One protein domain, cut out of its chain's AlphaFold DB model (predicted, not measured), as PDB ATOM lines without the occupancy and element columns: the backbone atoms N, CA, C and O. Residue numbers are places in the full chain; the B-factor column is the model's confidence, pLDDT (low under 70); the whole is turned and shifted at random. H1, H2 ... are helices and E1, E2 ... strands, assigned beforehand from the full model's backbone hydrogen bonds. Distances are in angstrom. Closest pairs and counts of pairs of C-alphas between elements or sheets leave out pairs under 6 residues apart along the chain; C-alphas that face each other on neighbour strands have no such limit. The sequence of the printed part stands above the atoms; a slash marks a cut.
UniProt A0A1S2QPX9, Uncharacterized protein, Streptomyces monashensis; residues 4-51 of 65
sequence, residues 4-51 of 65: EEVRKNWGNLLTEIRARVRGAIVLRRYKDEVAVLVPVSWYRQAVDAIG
ATOM      1  N   GLU A   4      26.545  29.593 -34.367       79.31
ATOM      2  CA  GLU A   4      27.153  28.746 -35.393       79.31
ATOM      3  C   GLU A   4      28.109  29.539 -36.292       79.31
ATOM      4  O   GLU A   4      29.214  29.081 -36.587       79.31
ATOM      5  N   GLU A   5      27.739  30.771 -36.644       77.19
ATOM      6  CA  GLU A   5      28.613  31.710 -37.355       77.19
ATOM      7  C   GLU A   5      29.857  32.061 -36.529       77.19
ATOM      8  O   GLU A   5      30.955  32.124 -37.080       77.19
ATOM      9  N   VAL A   6      29.711  32.219 -35.205       76.31
ATOM     10  CA  VAL A   6      30.842  32.429 -34.280       76.31
ATOM     11  C   VAL A   6      31.822  31.263 -34.352       76.31
ATOM     12  O   VAL A   6      33.025  31.479 -34.478       76.31
ATOM     13  N   ARG A   7      31.316  30.024 -34.278       80.50
ATOM     14  CA  ARG A   7      32.162  28.822 -34.296       80.50
ATOM     15  C   ARG A   7      32.924  28.693 -35.608       80.50
ATOM     16  O   ARG A   7      34.119  28.422 -35.582       80.50
ATOM     17  N   LYS A   8      32.251  28.927 -36.737       86.88
ATOM     18  CA  LYS A   8      32.862  28.848 -38.073       86.88
ATOM     19  C   LYS A   8      33.934  29.923 -38.292       86.88
ATOM     20  O   LYS A   8      34.907  29.664 -38.987       86.88
ATOM     21  N   ASN A   9      33.790  31.097 -37.671       82.38
ATOM     22  CA  ASN A   9      34.666  32.254 -37.898       82.38
ATOM     23  C   ASN A   9      35.595  32.591 -36.718       82.38
ATOM     24  O   ASN A   9      36.163  33.683 -36.676       82.38
ATOM     25  N   TRP A  10      35.776  31.677 -35.760       79.94
ATOM     26  CA  TRP A  10      36.456  31.962 -34.491       79.94
ATOM     27  C   TRP A  10      37.858  32.575 -34.650       79.94
ATOM     28  O   TRP A  10      38.172  33.579 -34.013       79.94
ATOM     29  N   GLY A  11      38.689  32.029 -35.545       80.94
ATOM     30  CA  GLY A  11      40.048  32.538 -35.787       80.94
ATOM     31  C   GLY A  11      40.081  33.971 -36.338       80.94
ATOM     32  O   GLY A  11      40.909  34.785 -35.914       80.94
ATOM     33  N   ASN A  12      39.138  34.310 -37.219       81.94
ATOM     34  CA  ASN A  12      39.022  35.652 -37.793       81.94
ATOM     35  C   ASN A  12      38.555  36.654 -36.735       81.94
ATOM     36  O   ASN A  12      39.127  37.732 -36.620       81.94
ATOM     37  N   LEU A  13      37.595  36.269 -35.891       77.75
ATOM     38  CA  LEU A  13      37.087  37.115 -34.805       77.75
ATOM     39  C   LEU A  13      38.165  37.444 -33.766       77.75
ATOM     40  O   LEU A  13      38.262  38.582 -33.309       77.75
ATOM     41  N   LEU A  14      39.012  36.472 -33.417       76.12
ATOM     42  CA  LEU A  14      40.152  36.716 -32.527       76.12
ATOM     43  C   LEU A  14      41.160  37.684 -33.148       76.12
ATOM     44  O   LEU A  14      41.692  38.553 -32.454       76.12
ATOM     45  N   THR A  15      41.413  37.541 -34.448       78.81
ATOM     46  CA  THR A  15      42.289  38.448 -35.194       78.81
ATOM     47  C   THR A  15      41.705  39.857 -35.233       78.81
ATOM     48  O   THR A  15      42.416  40.816 -34.943       78.81
ATOM     49  N   GLU A  16      40.403  39.994 -35.487       75.44
ATOM     50  CA  GLU A  16      39.715  41.285 -35.489       75.44
ATOM     51  C   GLU A  16      39.743  41.973 -34.125       75.44
ATOM     52  O   GLU A  16      39.981  43.175 -34.074       75.44
ATOM     53  N   ILE A  17      39.555  41.249 -33.020       75.62
ATOM     54  CA  ILE A  17      39.625  41.835 -31.668       75.62
ATOM     55  C   ILE A  17      41.039  42.285 -31.320       75.62
ATOM     56  O   ILE A  17      41.219  43.303 -30.660       75.62
ATOM     57  N   ARG A  18      42.055  41.542 -31.765       70.62
ATOM     58  CA  ARG A  18      43.456  41.929 -31.562       70.62
ATOM     59  C   ARG A  18      43.847  43.129 -32.422       70.62
ATOM     60  O   ARG A  18      44.573  43.994 -31.947       70.62
ATOM     61  N   ALA A  19      43.365  43.186 -33.664       72.00
ATOM     62  CA  ALA A  19      43.652  44.272 -34.597       72.00
ATOM     63  C   ALA A  19      42.863  45.548 -34.265       72.00
ATOM     64  O   ALA A  19      43.381  46.660 -34.364       72.00
ATOM     65  N   ARG A  20      41.606  45.408 -33.832       63.88
ATOM     66  CA  ARG A  20      40.781  46.516 -33.356       63.88
ATOM     67  C   ARG A  20      41.089  46.746 -31.887       63.88
ATOM     68  O   ARG A  20      40.376  46.273 -31.013       63.88
ATOM     69  N   VAL A  21      42.089  47.590 -31.640       54.72
ATOM     70  CA  VAL A  21      42.513  48.107 -30.321       54.72
ATOM     71  C   VAL A  21      41.342  48.627 -29.450       54.72
ATOM     72  O   VAL A  21      41.519  48.862 -28.257       54.72
ATOM     73  N   ARG A  22      40.133  48.804 -30.013       56.75
ATOM     74  CA  ARG A  22      38.934  49.290 -29.315       56.75
ATOM     75  C   ARG A  22      37.610  48.569 -29.631       56.75
ATOM     76  O   ARG A  22      36.547  49.148 -29.433       56.75
ATOM     77  N   GLY A  23      37.629  47.350 -30.171       65.62
ATOM     78  CA  GLY A  23      36.396  46.677 -30.603       65.62
ATOM     79  C   GLY A  23      35.847  45.666 -29.594       65.62
ATOM     80  O   GLY A  23      36.493  44.655 -29.341       65.62
ATOM     81  N   ALA A  24      34.628  45.880 -29.094       72.12
ATOM     82  CA  ALA A  24      33.812  44.808 -28.521       72.12
ATOM     83  C   ALA A  24      32.979  44.159 -29.640       72.12
ATOM     84  O   ALA A  24      32.362  44.871 -30.435       72.12
ATOM     85  N   ILE A  25      32.942  42.826 -29.715       77.25
ATOM     86  CA  ILE A  25      32.096  42.108 -30.683       77.25
ATOM     87  C   ILE A  25      30.884  41.537 -29.955       77.25
ATOM     88  O   ILE A  25      31.017  40.666 -29.099       77.25
ATOM     89  N   VAL A  26      29.690  42.000 -30.321       74.69
ATOM     90  CA  VAL A  26      28.434  41.488 -29.761       74.69
ATOM     91  C   VAL A  26      28.059  40.167 -30.436       74.69
ATOM     92  O   VAL A  26      27.797  40.100 -31.639       74.69
ATOM     93  N   LEU A  27      28.006  39.108 -29.638       74.25
ATOM     94  CA  LEU A  27      27.548  37.777 -30.003       74.25
ATOM     95  C   LEU A  27      26.071  37.654 -29.608       74.25
ATOM     96  O   LEU A  27      25.721  37.696 -28.429       74.25
ATOM     97  N   ARG A  28      25.175  37.484 -30.580       67.69
ATOM     98  CA  ARG A  28      23.770  37.202 -30.258       67.69
ATOM     99  C   ARG A  28      23.662  35.714 -29.939       67.69
ATOM    100  O   ARG A  28      23.870  34.888 -30.831       67.69
ATOM    101  N   ARG A  29      23.377  35.359 -28.684       64.38
ATOM    102  CA  ARG A  29      23.046  33.979 -28.327       64.38
ATOM    103  C   ARG A  29      21.551  33.753 -28.549       64.38
ATOM    104  O   ARG A  29      20.758  34.675 -28.723       64.38
ATOM    105  N   TYR A  30      21.199  32.481 -28.629       52.56
ATOM    106  CA  TYR A  30      19.847  32.006 -28.853       52.56
ATOM    107  C   TYR A  30      18.900  32.481 -27.737       52.56
ATOM    108  O   TYR A  30      19.261  32.474 -26.562       52.56
ATOM    109  N   LYS A  31      17.675  32.820 -28.138       54.03
ATOM    110  CA  LYS A  31      16.477  33.033 -27.317       54.03
ATOM    111  C   LYS A  31      16.386  34.207 -26.342       54.03
ATOM    112  O   LYS A  31      15.239  34.538 -26.140       54.03
ATOM    113  N   ASP A  32      17.460  34.805 -25.812       62.38
ATOM    114  CA  ASP A  32      17.440  36.114 -25.085       62.38
ATOM    115  C   ASP A  32      18.812  36.528 -24.505       62.38
ATOM    116  O   ASP A  32      18.994  37.644 -24.020       62.38
ATOM    117  N   GLU A  33      19.820  35.655 -24.555       62.28
ATOM    118  CA  GLU A  33      21.140  35.973 -24.011       62.28
ATOM    119  C   GLU A  33      22.017  36.715 -25.032       62.28
ATOM    120  O   GLU A  33      22.242  36.265 -26.158       62.28
ATOM    121  N   VAL A  34      22.575  37.855 -24.629       74.56
ATOM    122  CA  VAL A  34      23.590  38.572 -25.408       74.56
ATOM    123  C   VAL A  34      24.946  38.320 -24.768       74.56
ATOM    124  O   VAL A  34      25.160  38.644 -23.605       74.56
ATOM    125  N   ALA A  35      25.872  37.750 -25.533       79.31
ATOM    126  CA  ALA A  35      27.264  37.619 -25.126       79.31
ATOM    127  C   ALA A  35      28.109  38.672 -25.848       79.31
ATOM    128  O   ALA A  35      27.773  39.119 -26.941       79.31
ATOM    129  N   VAL A  36      29.225  39.085 -25.257       81.50
ATOM    130  CA  VAL A  36      30.149  40.041 -25.878       81.50
ATOM    131  C   VAL A  36      31.561  39.492 -25.761       81.50
ATOM    132  O   VAL A  36      31.957  39.002 -24.707       81.50
ATOM    133  N   LEU A  37      32.316  39.563 -26.852       82.75
ATOM    134  CA  LEU A  37      33.726  39.207 -26.892       82.75
ATOM    135  C   LEU A  37      34.562  40.488 -26.802       82.75
ATOM    136  O   LEU A  37      34.390  41.407 -27.607       82.75
ATOM    137  N   VAL A  38      35.447  40.549 -25.808       85.00
ATOM    138  CA  VAL A  38      36.302  41.708 -25.501       85.00
ATOM    139  C   VAL A  38      37.732  41.261 -25.175       85.00
ATOM    140  O   VAL A  38      37.933  40.108 -24.781       85.00
ATOM    141  N   PRO A  39      38.737  42.149 -25.286       84.56
ATOM    142  CA  PRO A  39      40.064  41.892 -24.734       84.56
ATOM    143  C   PRO A  39      40.021  41.612 -23.224       84.56
ATOM    144  O   PRO A  39      39.276  42.246 -22.478       84.56
ATOM    145  N   VAL A  40      40.885  40.712 -22.743       85.50
ATOM    146  CA  VAL A  40      40.959  40.364 -21.308       85.50
ATOM    147  C   VAL A  40      41.287  41.584 -20.442       85.50
ATOM    148  O   VAL A  40      40.739  41.731 -19.353       85.50
ATOM    149  N   SER A  41      42.155  42.478 -20.921       87.06
ATOM    150  CA  SER A  41      42.506  43.716 -20.215       87.06
ATOM    151  C   SER A  41      41.298  44.628 -20.009       87.06
ATOM    152  O   SER A  41      41.158  45.202 -18.935       87.06
ATOM    153  N   TRP A  42      40.403  44.717 -20.995       87.75
ATOM    154  CA  TRP A  42      39.165  45.487 -20.886       87.75
ATOM    155  C   TRP A  42      38.220  44.899 -19.854       87.75
ATOM    156  O   TRP A  42      37.691  45.635 -19.030       87.75
ATOM    157  N   TYR A  43      38.042  43.576 -19.868       86.69
ATOM    158  CA  TYR A  43      37.226  42.909 -18.860       86.69
ATOM    159  C   TYR A  43      37.756  43.177 -17.446       86.69
ATOM    160  O   TYR A  43      36.982  43.539 -16.568       86.69
ATOM    161  N   ARG A  44      39.076  43.071 -17.239       89.25
ATOM    162  CA  ARG A  44      39.706  43.365 -15.943       89.25
ATOM    163  C   ARG A  44      39.486  44.813 -15.515       89.25
ATOM    164  O   ARG A  44      38.957  45.031 -14.440       89.25
ATOM    165  N   GLN A  45      39.780  45.779 -16.387       90.69
ATOM    166  CA  GLN A  45      39.556  47.202 -16.095       90.69
ATOM    167  C   GLN A  45      38.091  47.510 -15.771       90.69
ATOM    168  O   GLN A  45      37.814  48.299 -14.873       90.69
ATOM    169  N   ALA A  46      37.151  46.887 -16.486       88.69
ATOM    170  CA  ALA A  46      35.730  47.048 -16.214       88.69
ATOM    171  C   ALA A  46      35.368  46.490 -14.833       88.69
ATOM    172  O   ALA A  46      34.745  47.199 -14.053       88.69
ATOM    173  N   VAL A  47      35.797  45.266 -14.511       90.19
ATOM    174  CA  VAL A  47      35.566  44.631 -13.204       90.19
ATOM    175  C   VAL A  47      36.196  45.428 -12.064       90.19
ATOM    176  O   VAL A  47      35.550  45.619 -11.040       90.19
ATOM    177  N   ASP A  48      37.412  45.941 -12.246       92.88
ATOM    178  CA  ASP A  48      38.081  46.777 -11.247       92.88
ATOM    179  C   ASP A  48      37.300  48.080 -10.995       92.88
ATOM    180  O   ASP A  48      37.246  48.569  -9.868       92.88
ATOM    181  N   ALA A  49      36.662  48.634 -12.032       92.06
ATOM    182  CA  ALA A  49      35.912  49.885 -11.949       92.06
ATOM    183  C   ALA A  49      34.474  49.723 -11.427       92.06
ATOM    184  O   ALA A  49      33.982  50.604 -10.723       92.06
ATOM    185  N   ILE A  50      33.776  48.641 -11.795       90.62
ATOM    186  CA  ILE A  50      32.335  48.459 -11.517       90.62
ATOM    187  C   ILE A  50      32.038  47.322 -10.531       90.62
ATOM    188  O   ILE A  50      30.895  47.159 -10.105       90.62
ATOM    189  N   GLY A  51      33.055  46.543 -10.163       87.06
ATOM    190  CA  GLY A  51      32.939  45.340  -9.349       87.06
ATOM    191  C   GLY A  51      32.714  44.069 -10.171       87.06
ATOM    192  O   GLY A  51      32.342  44.091 -11.348       87.06
TER     193      GLY A  51
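AT A GLANCE: This is residues 4 to 51 of the 65 residues of an uncharacterized protein of Streptomyces monashensis (UniProt A0A1S2QPX9). A two-stranded hairpin, E1 and E2, makes the middle of a flat, loose model, with the short helices H1 and H2 strung along the side of E1 and H3 leading away from the end of E2. H3 touches no other helix, and residues 43 to 51, of which 43 to 50 belong to H3, stick out as a free arm. The printed part has 48 residues, with three named helices and two named strands in the order H1, H2, E1, E2, H3; the sheet E1 - E2 is antiparallel and the class is mixed, helices and strands. The radius of gyration of the C-alphas is 12.1 A, and they span 33 by 29 by 12 A.

IN THESE COORDINATES: H1 is residues 4 to 8, 6.3 A long, beginning at C-alpha 4 (27.153, 28.746, -35.393). H2 is residues 10 to 19, 14.3 A. E1 is residues 25 to 28, 9.7 A, and E2 residues 34 to 37, 10.3 A. H3 is residues 40 to 50, 15.4 A, ending at C-alpha 50 (32.335, 48.459, -11.517).

HOW THE PARTS SIT: E1 and E2 form a hairpin, antiparallel at 152 degrees, with N 27 and O 35 2.7 A apart and N 37 and O 25 2.8 A apart, within hydrogen-bond range. The closest C-alphas of H1 and E1, Val 6 and Leu 27, are 7.6 A apart; those of H2 and E1, Ile 17 and Ile 25, are also 7.6 A apart. H1 and H2 are close but not clearly touching, the C-alphas of Val 6 and Leu 13 being closest at 7.8 A. H3 is apart from H1, H2 and E1. In H1, H2 and H3 every O i to N i+4 pair is within hydrogen-bond range.

THE WHOLE: The two C-alphas farthest apart, of Lys 8 and Ala 49, are 33.7 A apart. The printed part has no cut, and its four links are tight. The mean pLDDT of the printed part is 77.3; residues 20 to 23 and 28 to 33 are under 70.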